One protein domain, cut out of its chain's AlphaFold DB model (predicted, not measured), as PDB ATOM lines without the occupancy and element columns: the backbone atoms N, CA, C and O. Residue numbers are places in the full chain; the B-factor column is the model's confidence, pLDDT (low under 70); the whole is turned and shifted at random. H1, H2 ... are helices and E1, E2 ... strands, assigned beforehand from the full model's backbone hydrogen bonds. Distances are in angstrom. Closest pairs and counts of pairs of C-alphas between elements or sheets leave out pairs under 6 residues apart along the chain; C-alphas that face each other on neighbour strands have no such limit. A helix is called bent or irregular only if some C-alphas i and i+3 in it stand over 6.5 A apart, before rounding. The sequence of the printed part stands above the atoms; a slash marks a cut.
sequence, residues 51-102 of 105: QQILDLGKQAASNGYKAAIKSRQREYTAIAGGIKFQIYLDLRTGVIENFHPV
ATOM      1  N   GLN A  51     -57.713  -1.876 -50.946       98.62
ATOM      2  CA  GLN A  51     -57.779  -3.221 -50.376       98.62
ATOM      3  C   GLN A  51     -56.450  -3.975 -50.536       98.62
ATOM      4  O   GLN A  51     -55.995  -4.614 -49.590       98.62
ATOM      5  N   GLN A  52     -55.783  -3.857 -51.689       98.44
ATOM      6  CA  GLN A  52     -54.466  -4.468 -51.893       98.44
ATOM      7  C   GLN A  52     -53.418  -3.887 -50.940       98.44
ATOM      8  O   GLN A  52     -52.662  -4.648 -50.341       98.44
ATOM      9  N   ILE A  53     -53.382  -2.565 -50.746       98.50
ATOM     10  CA  ILE A  53     -52.449  -1.941 -49.794       98.50
ATOM     11  C   ILE A  53     -52.749  -2.377 -48.359       98.50
ATOM     12  O   ILE A  53     -51.819  -2.660 -47.599       98.50
ATOM     13  N   LEU A  54     -54.028  -2.480 -47.992       98.69
ATOM     14  CA  LEU A  54     -54.442  -2.969 -46.680       98.69
ATOM     15  C   LEU A  54     -53.967  -4.409 -46.439       98.69
ATOM     16  O   LEU A  54     -53.417  -4.707 -45.377       98.69
ATOM     17  N   ASP A  55     -54.161  -5.297 -47.411       98.75
ATOM     18  CA  ASP A  55     -53.805  -6.710 -47.282       98.75
ATOM     19  C   ASP A  55     -52.286  -6.924 -47.283       98.75
ATOM     20  O   ASP A  55     -51.772  -7.672 -46.448       98.75
ATOM     21  N   LEU A  56     -51.547  -6.201 -48.132       98.69
ATOM     22  CA  LEU A  56     -50.083  -6.211 -48.125       98.69
ATOM     23  C   LEU A  56     -49.520  -5.663 -46.811       98.69
ATOM     24  O   LEU A  56     -48.591  -6.247 -46.253       98.69
ATOM     25  N   GLY A  57     -50.104  -4.596 -46.264       98.62
ATOM     26  CA  GLY A  57     -49.691  -4.050 -44.972       98.62
ATOM     27  C   GLY A  57     -49.912  -5.033 -43.817       98.62
ATOM     28  O   GLY A  57     -49.009  -5.239 -43.003       98.62
ATOM     29  N   LYS A  58     -51.054  -5.734 -43.789       98.75
ATOM     30  CA  LYS A  58     -51.312  -6.823 -42.824       98.75
ATOM     31  C   LYS A  58     -50.317  -7.972 -42.980       98.75
ATOM     32  O   LYS A  58     -49.810  -8.485 -41.980       98.75
ATOM     33  N   GLN A  59     -50.015  -8.364 -44.217       98.81
ATOM     34  CA  GLN A  59     -49.029  -9.403 -44.497       98.81
ATOM     35  C   GLN A  59     -47.634  -8.987 -44.009       98.81
ATOM     36  O   GLN A  59     -46.981  -9.756 -43.304       98.81
ATOM     37  N   ALA A  60     -47.191  -7.764 -44.312       98.56
ATOM     38  CA  ALA A  60     -45.917  -7.221 -43.847       98.56
ATOM     39  C   ALA A  60     -45.847  -7.176 -42.311       98.56
ATOM     40  O   ALA A  60     -44.864  -7.633 -41.720       98.56
ATOM     41  N   ALA A  61     -46.911  -6.705 -41.651       98.56
ATOM     42  CA  ALA A  61     -47.007  -6.703 -40.196       98.56
ATOM     43  C   ALA A  61     -46.839  -8.121 -39.626       98.56
ATOM     44  O   ALA A  61     -45.986  -8.329 -38.762       98.56
ATOM     45  N   SER A  62     -47.571  -9.105 -40.162       98.25
ATOM     46  CA  SER A  62     -47.464 -10.514 -39.763       98.25
ATOM     47  C   SER A  62     -46.044 -11.069 -39.948       98.25
ATOM     48  O   SER A  62     -45.532 -11.758 -39.064       98.25
ATOM     49  N   ASN A  63     -45.378 -10.731 -41.057       98.00
ATOM     50  CA  ASN A  63     -44.021 -11.195 -41.361       98.00
ATOM     51  C   ASN A  63     -42.994 -10.740 -40.306       98.00
ATOM     52  O   ASN A  63     -42.145 -11.530 -39.894       98.00
ATOM     53  N   GLY A  64     -43.070  -9.483 -39.852       97.50
ATOM     54  CA  GLY A  64     -42.128  -8.924 -38.870       97.50
ATOM     55  C   GLY A  64     -42.517  -9.134 -37.400       97.50
ATOM     56  O   GLY A  64     -41.672  -8.986 -36.515       97.50
ATOM     57  N   TYR A  65     -43.764  -9.524 -37.122       98.25
ATOM     58  CA  TYR A  65     -44.347  -9.505 -35.776       98.25
ATOM     59  C   TYR A  65     -43.547 -10.294 -34.730       98.25
ATOM     60  O   TYR A  65     -43.206  -9.772 -33.668       98.25
ATOM     61  N   LYS A  66     -43.202 -11.556 -35.024       97.94
ATOM     62  CA  LYS A  66     -42.483 -12.418 -34.064       97.94
ATOM     63  C   LYS A  66     -41.124 -11.835 -33.676       97.94
ATOM     64  O   LYS A  66     -40.732 -11.919 -32.512       97.94
ATOM     65  N   ALA A  67     -40.415 -11.253 -34.643       97.94
ATOM     66  CA  ALA A  67     -39.134 -10.606 -34.398       97.94
ATOM     67  C   ALA A  67     -39.318  -9.351 -33.536       97.94
ATOM     68  O   ALA A  67     -38.621  -9.221 -32.535       97.94
ATOM     69  N   ALA A  68     -40.301  -8.505 -33.868       97.75
ATOM     70  CA  ALA A  68     -40.606  -7.275 -33.139       97.75
ATOM     71  C   ALA A  68     -41.009  -7.525 -31.675       97.75
ATOM     72  O   ALA A  68     -40.520  -6.846 -30.773       97.75
ATOM     73  N   ILE A  69     -41.837  -8.542 -31.406       97.75
ATOM     74  CA  ILE A  69     -42.192  -8.938 -30.033       97.75
ATOM     75  C   ILE A  69     -40.952  -9.402 -29.263       97.75
ATOM     76  O   ILE A  69     -40.715  -8.946 -28.144       97.75
ATOM     77  N   LYS A  70     -40.132 -10.273 -29.865       97.50
ATOM     78  CA  LYS A  70     -38.911 -10.794 -29.228       97.50
ATOM     79  C   LYS A  70     -37.912  -9.678 -28.911       97.50
ATOM     80  O   LYS A  70     -37.281  -9.712 -27.858       97.50
ATOM     81  N   SER A  71     -37.769  -8.703 -29.807       97.44
ATOM     82  CA  SER A  71     -36.871  -7.554 -29.647       97.44
ATOM     83  C   SER A  71     -37.489  -6.396 -28.858       97.44
ATOM     84  O   SER A  71     -36.803  -5.407 -28.609       97.44
ATOM     85  N   ARG A  72     -38.761  -6.505 -28.446       97.12
ATOM     86  CA  ARG A  72     -39.534  -5.435 -27.797       97.12
ATOM     87  C   ARG A  72     -39.504  -4.124 -28.595       97.12
ATOM     88  O   ARG A  72     -39.336  -3.045 -28.029       97.12
ATOM     89  N   GLN A  73     -39.675  -4.218 -29.910       97.75
ATOM     90  CA  GLN A  73     -39.767  -3.073 -30.813       97.75
ATOM     91  C   GLN A  73     -41.225  -2.637 -30.989       97.75
ATOM     92  O   GLN A  73     -42.052  -3.415 -31.455       97.75
ATOM     93  N   ARG A  74     -41.537  -1.380 -30.636       97.44
ATOM     94  CA  ARG A  74     -42.854  -0.754 -30.901       97.44
ATOM     95  C   ARG A  74     -43.069  -0.417 -32.372       97.44
ATOM     96  O   ARG A  74     -44.193  -0.198 -32.799       97.44
ATOM     97  N   GLU A  75     -41.984  -0.336 -33.125       98.12
ATOM     98  CA  GLU A  75     -41.972   0.092 -34.512       98.12
ATOM     99  C   GLU A  75     -40.987  -0.772 -35.284       98.12
ATOM    100  O   GLU A  75     -39.876  -1.027 -34.811       98.12
ATOM    101  N   TYR A  76     -41.390  -1.233 -36.462       98.25
ATOM    102  CA  TYR A  76     -40.528  -2.005 -37.347       98.25
ATOM    103  C   TYR A  76     -40.958  -1.836 -38.798       98.25
ATOM    104  O   TYR A  76     -42.097  -1.476 -39.090       98.25
ATOM    105  N   THR A  77     -40.041  -2.137 -39.715       98.00
ATOM    106  CA  THR A  77     -40.352  -2.199 -41.142       98.00
ATOM    107  C   THR A  77     -40.380  -3.631 -41.632       98.00
ATOM    108  O   THR A  77     -39.531  -4.434 -41.242       98.00
ATOM    109  N   ALA A  78     -41.291  -3.933 -42.545       97.81
ATOM    110  CA  ALA A  78     -41.338  -5.210 -43.244       97.81
ATOM    111  C   ALA A  78     -41.814  -5.008 -44.685       97.81
ATOM    112  O   ALA A  78     -42.396  -3.975 -45.014       97.81
ATOM    113  N   ILE A  79     -41.546  -5.988 -45.548       97.00
ATOM    114  CA  ILE A  79     -41.876  -5.931 -46.975       97.00
ATOM    115  C   ILE A  79     -42.939  -6.985 -47.295       97.00
ATOM    116  O   ILE A  79     -42.860  -8.122 -46.821       97.00
ATOM    117  N   ALA A  80     -43.910  -6.608 -48.123       97.81
ATOM    118  CA  ALA A  80     -44.872  -7.510 -48.749       97.81
ATOM    119  C   ALA A  80     -45.248  -6.972 -50.135       97.81
ATOM    120  O   ALA A  80     -45.424  -5.768 -50.310       97.81
ATOM    121  N   GLY A  81     -45.339  -7.853 -51.138       94.88
ATOM    122  CA  GLY A  81     -45.684  -7.450 -52.509       94.88
ATOM    123  C   GLY A  81     -44.718  -6.428 -53.126       94.88
ATOM    124  O   GLY A  81     -45.132  -5.615 -53.940       94.88
ATOM    125  N   GLY A  82     -43.451  -6.423 -52.695       94.25
ATOM    126  CA  GLY A  82     -42.443  -5.446 -53.123       94.25
ATOM    127  C   GLY A  82     -42.523  -4.085 -52.419       94.25
ATOM    128  O   GLY A  82     -41.582  -3.308 -52.526       94.25
ATOM    129  N   ILE A  83     -43.578  -3.812 -51.645       96.69
ATOM    130  CA  ILE A  83     -43.753  -2.555 -50.910       96.69
ATOM    131  C   ILE A  83     -43.218  -2.718 -49.488       96.69
ATOM    132  O   ILE A  83     -43.550  -3.679 -48.786       96.69
ATOM    133  N   LYS A  84     -42.403  -1.761 -49.045       97.38
ATOM    134  CA  LYS A  84     -41.981  -1.649 -47.649       97.38
ATOM    135  C   LYS A  84     -43.036  -0.882 -46.855       97.38
ATOM    136  O   LYS A  84     -43.524   0.155 -47.293       97.38
ATOM    137  N   PHE A  85     -43.359  -1.378 -45.670       98.44
ATOM    138  CA  PHE A  85     -44.279  -0.745 -44.735       98.44
ATOM    139  C   PHE A  85     -43.549  -0.388 -43.448       98.44
ATOM    140  O   PHE A  85     -42.709  -1.161 -42.986       98.44
ATOM    141  N   GLN A  86     -43.895   0.759 -42.868       98.56
ATOM    142  CA  GLN A  86     -43.671   1.056 -41.455       98.56
ATOM    143  C   GLN A  86     -44.864   0.508 -40.673       98.56
ATOM    144  O   GLN A  86     -46.007   0.751 -41.062       98.56
ATOM    145  N   ILE A  87     -44.609  -0.233 -39.596       98.75
ATOM    146  CA  ILE A  87     -45.625  -0.882 -38.764       98.75
ATOM    147  C   ILE A  87     -45.461  -0.440 -37.310       98.75
ATOM    148  O   ILE A  87     -44.340  -0.361 -36.805       98.75
ATOM    149  N   TYR A  88     -46.589  -0.195 -36.643       98.69
ATOM    150  CA  TYR A  88     -46.687   0.240 -35.251       98.69
ATOM    151  C   TYR A  88     -47.369  -0.844 -34.408       98.69
ATOM    152  O   TYR A  88     -48.418  -1.372 -34.787       98.69
ATOM    153  N   LEU A  89     -46.763  -1.182 -33.274       98.25
ATOM    154  CA  LEU A  89     -47.126  -2.293 -32.398       98.25
ATOM    155  C   LEU A  89     -47.222  -1.814 -30.944       98.25
ATOM    156  O   LEU A  89     -46.235  -1.345 -30.366       98.25
ATOM    157  N   ASP A  90     -48.376  -2.029 -30.312       97.94
ATOM    158  CA  ASP A  90     -48.517  -1.874 -28.866       97.94
ATOM    159  C   ASP A  90     -47.840  -3.059 -28.164       97.94
ATOM    160  O   ASP A  90     -48.350  -4.179 -28.143       97.94
ATOM    161  N   LEU A  91     -46.688  -2.818 -27.538       96.69
ATOM    162  CA  LEU A  91     -45.950  -3.857 -26.811       96.69
ATOM    163  C   LEU A  91     -46.660  -4.376 -25.558       96.69
ATOM    164  O   LEU A  91     -46.276  -5.426 -25.044       96.69
ATOM    165  N   ARG A  92     -47.642  -3.646 -25.021       96.50
ATOM    166  CA  ARG A  92     -48.391  -4.077 -23.838       96.50
ATOM    167  C   ARG A  92     -49.443  -5.116 -24.204       96.50
ATOM    168  O   ARG A  92     -49.650  -6.050 -23.436       96.50
ATOM    169  N   THR A  93     -50.116  -4.939 -25.338       97.31
ATOM    170  CA  THR A  93     -51.219  -5.811 -25.773       97.31
ATOM    171  C   THR A  93     -50.820  -6.787 -26.879       97.31
ATOM    172  O   THR A  93     -51.495  -7.794 -27.071       97.31
ATOM    173  N   GLY A  94     -49.727  -6.516 -27.597       95.94
ATOM    174  CA  GLY A  94     -49.325  -7.251 -28.796       95.94
ATOM    175  C   GLY A  94     -50.144  -6.890 -30.041       95.94
ATOM    176  O   GLY A  94     -50.020  -7.553 -31.067       95.94
ATOM    177  N   VAL A  95     -50.997  -5.865 -29.976       97.88
ATOM    178  CA  VAL A  95     -51.861  -5.473 -31.095       97.88
ATOM    179  C   VAL A  95     -51.096  -4.577 -32.068       97.88
ATOM    180  O   VAL A  95     -50.457  -3.606 -31.665       97.88
ATOM    181  N   ILE A  96     -51.188  -4.890 -33.362       98.12
ATOM    182  CA  ILE A  96     -50.758  -3.980 -34.430       98.12
ATOM    183  C   ILE A  96     -51.719  -2.792 -34.458       98.12
ATOM    184  O   ILE A  96     -52.907  -2.967 -34.721       98.12
ATOM    185  N   GLU A  97     -51.206  -1.597 -34.184       98.06
ATOM    186  CA  GLU A  97     -52.005  -0.373 -34.113       98.06
ATOM    187  C   GLU A  97     -52.219   0.241 -35.496       98.06
ATOM    188  O   GLU A  97     -53.309   0.715 -35.810       98.06
ATOM    189  N   ASN A  98     -51.168   0.269 -36.323       98.31
ATOM    190  CA  ASN A  98     -51.214   0.915 -37.629       98.31
ATOM    191  C   ASN A  98     -50.073   0.450 -38.543       98.31
ATOM    192  O   ASN A  98     -49.078  -0.117 -38.088       98.31
ATOM    193  N   PHE A  99     -50.194   0.744 -39.833       98.38
ATOM    194  CA  PHE A  99     -49.115   0.634 -40.804       98.38
ATOM    195  C   PHE A  99     -49.345   1.576 -41.988       98.38
ATOM    196  O   PHE A  99     -50.477   1.931 -42.315       98.38
ATOM    197  N   HIS A 100     -48.271   1.956 -42.673       98.31
ATOM    198  CA  HIS A 100     -48.352   2.686 -43.939       98.31
ATOM    199  C   HIS A 100     -47.156   2.357 -44.840       98.31
ATOM    200  O   HIS A 100     -46.099   1.974 -44.326       98.31
ATOM    201  N   PRO A 101     -47.287   2.495 -46.174       97.69
ATOM    202  CA  PRO A 101     -46.153   2.325 -47.072       97.69
ATOM    203  C   PRO A 101     -45.070   3.368 -46.779       97.69
ATOM    204  O   PRO A 101     -45.362   4.492 -46.358       97.69
ATOM    205  N   VAL A 102     -43.824   2.981 -47.018       96.81
ATOM    206  CA  VAL A 102     -42.646   3.849 -47.025       96.81
ATOM    207  C   VAL A 102     -41.868   3.574 -48.306       96.81
ATOM    208  O   VAL A 102     -41.730   2.417 -48.708       96.81
TER     209      VAL A 102
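Overview. This is residues 51 to 102 of the 105 residues of an uncharacterized protein of Jinshanibacter zhutongyuii (UniProt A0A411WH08). A strongly twisted sheet of three strands curls round one long helix, H1, which is kinked and fills the hollow of the sheet. The strands form a meander, each the antiparallel neighbour of the one before, in the order E1, E2, E3, and with H1 on one face they make two layers. The printed part has 52 residues, with one named helix followed by three named strands, and is of mixed class, helices and strands. It is compact, with a radius of gyration of the C-alphas of 10.0 A, and elongated in outline, 29 by 16 by 15 A.

Arrangement. H1, residues 51 to 71, is on the sheet of E1, residues 75 to 80, E2, residues 83 to 89, and E3, residues 96 to 102. The closest C-alphas of H1 and E1 are those of Ala 60 and Ala 80, 5.0 A apart. For H1 and E2 they are those of Ala 61 and Ile 87, at 6.2 A, and for H1 and E3 those of Gly 57 and Phe 99, at 6.3 A. In H1, 15 of 17 O i to N i+4 pairs are within hydrogen-bond range. E1 and E2 form a hairpin, antiparallel at 147 degrees between their directions, with N 78 and O 85 within hydrogen-bond range at 3.1 A. E2 and E3 form another, at 153 degrees, with N 88 and O 98 at 2.9 A. E1 and E3 are the edge strands.

Along the chain. H1 begins at C-alpha 51, (-57.779, -3.221, -50.376), and measures 29.8 A from first to last C-alpha. It has a kink of 45 degrees near residue 64 and is irregular, with C-alphas 63 and 66 at 7.6 A. E1 measures 16.4 A, E2 18.8 A and E3 16.9 A; E3 ends at C-alpha 102, (-42.646, 3.849, -47.025).

Size, cuts and confidence. The two C-alphas farthest apart, those of Gly 82 and Arg 92, are 29.9 A from each other. The printed part has no cut. The links H1 to E1 and E1 to E2 are tight, and E2 to E3 is short. The mean pLDDT of the printed part is 97.8, and no printed residue is under 70.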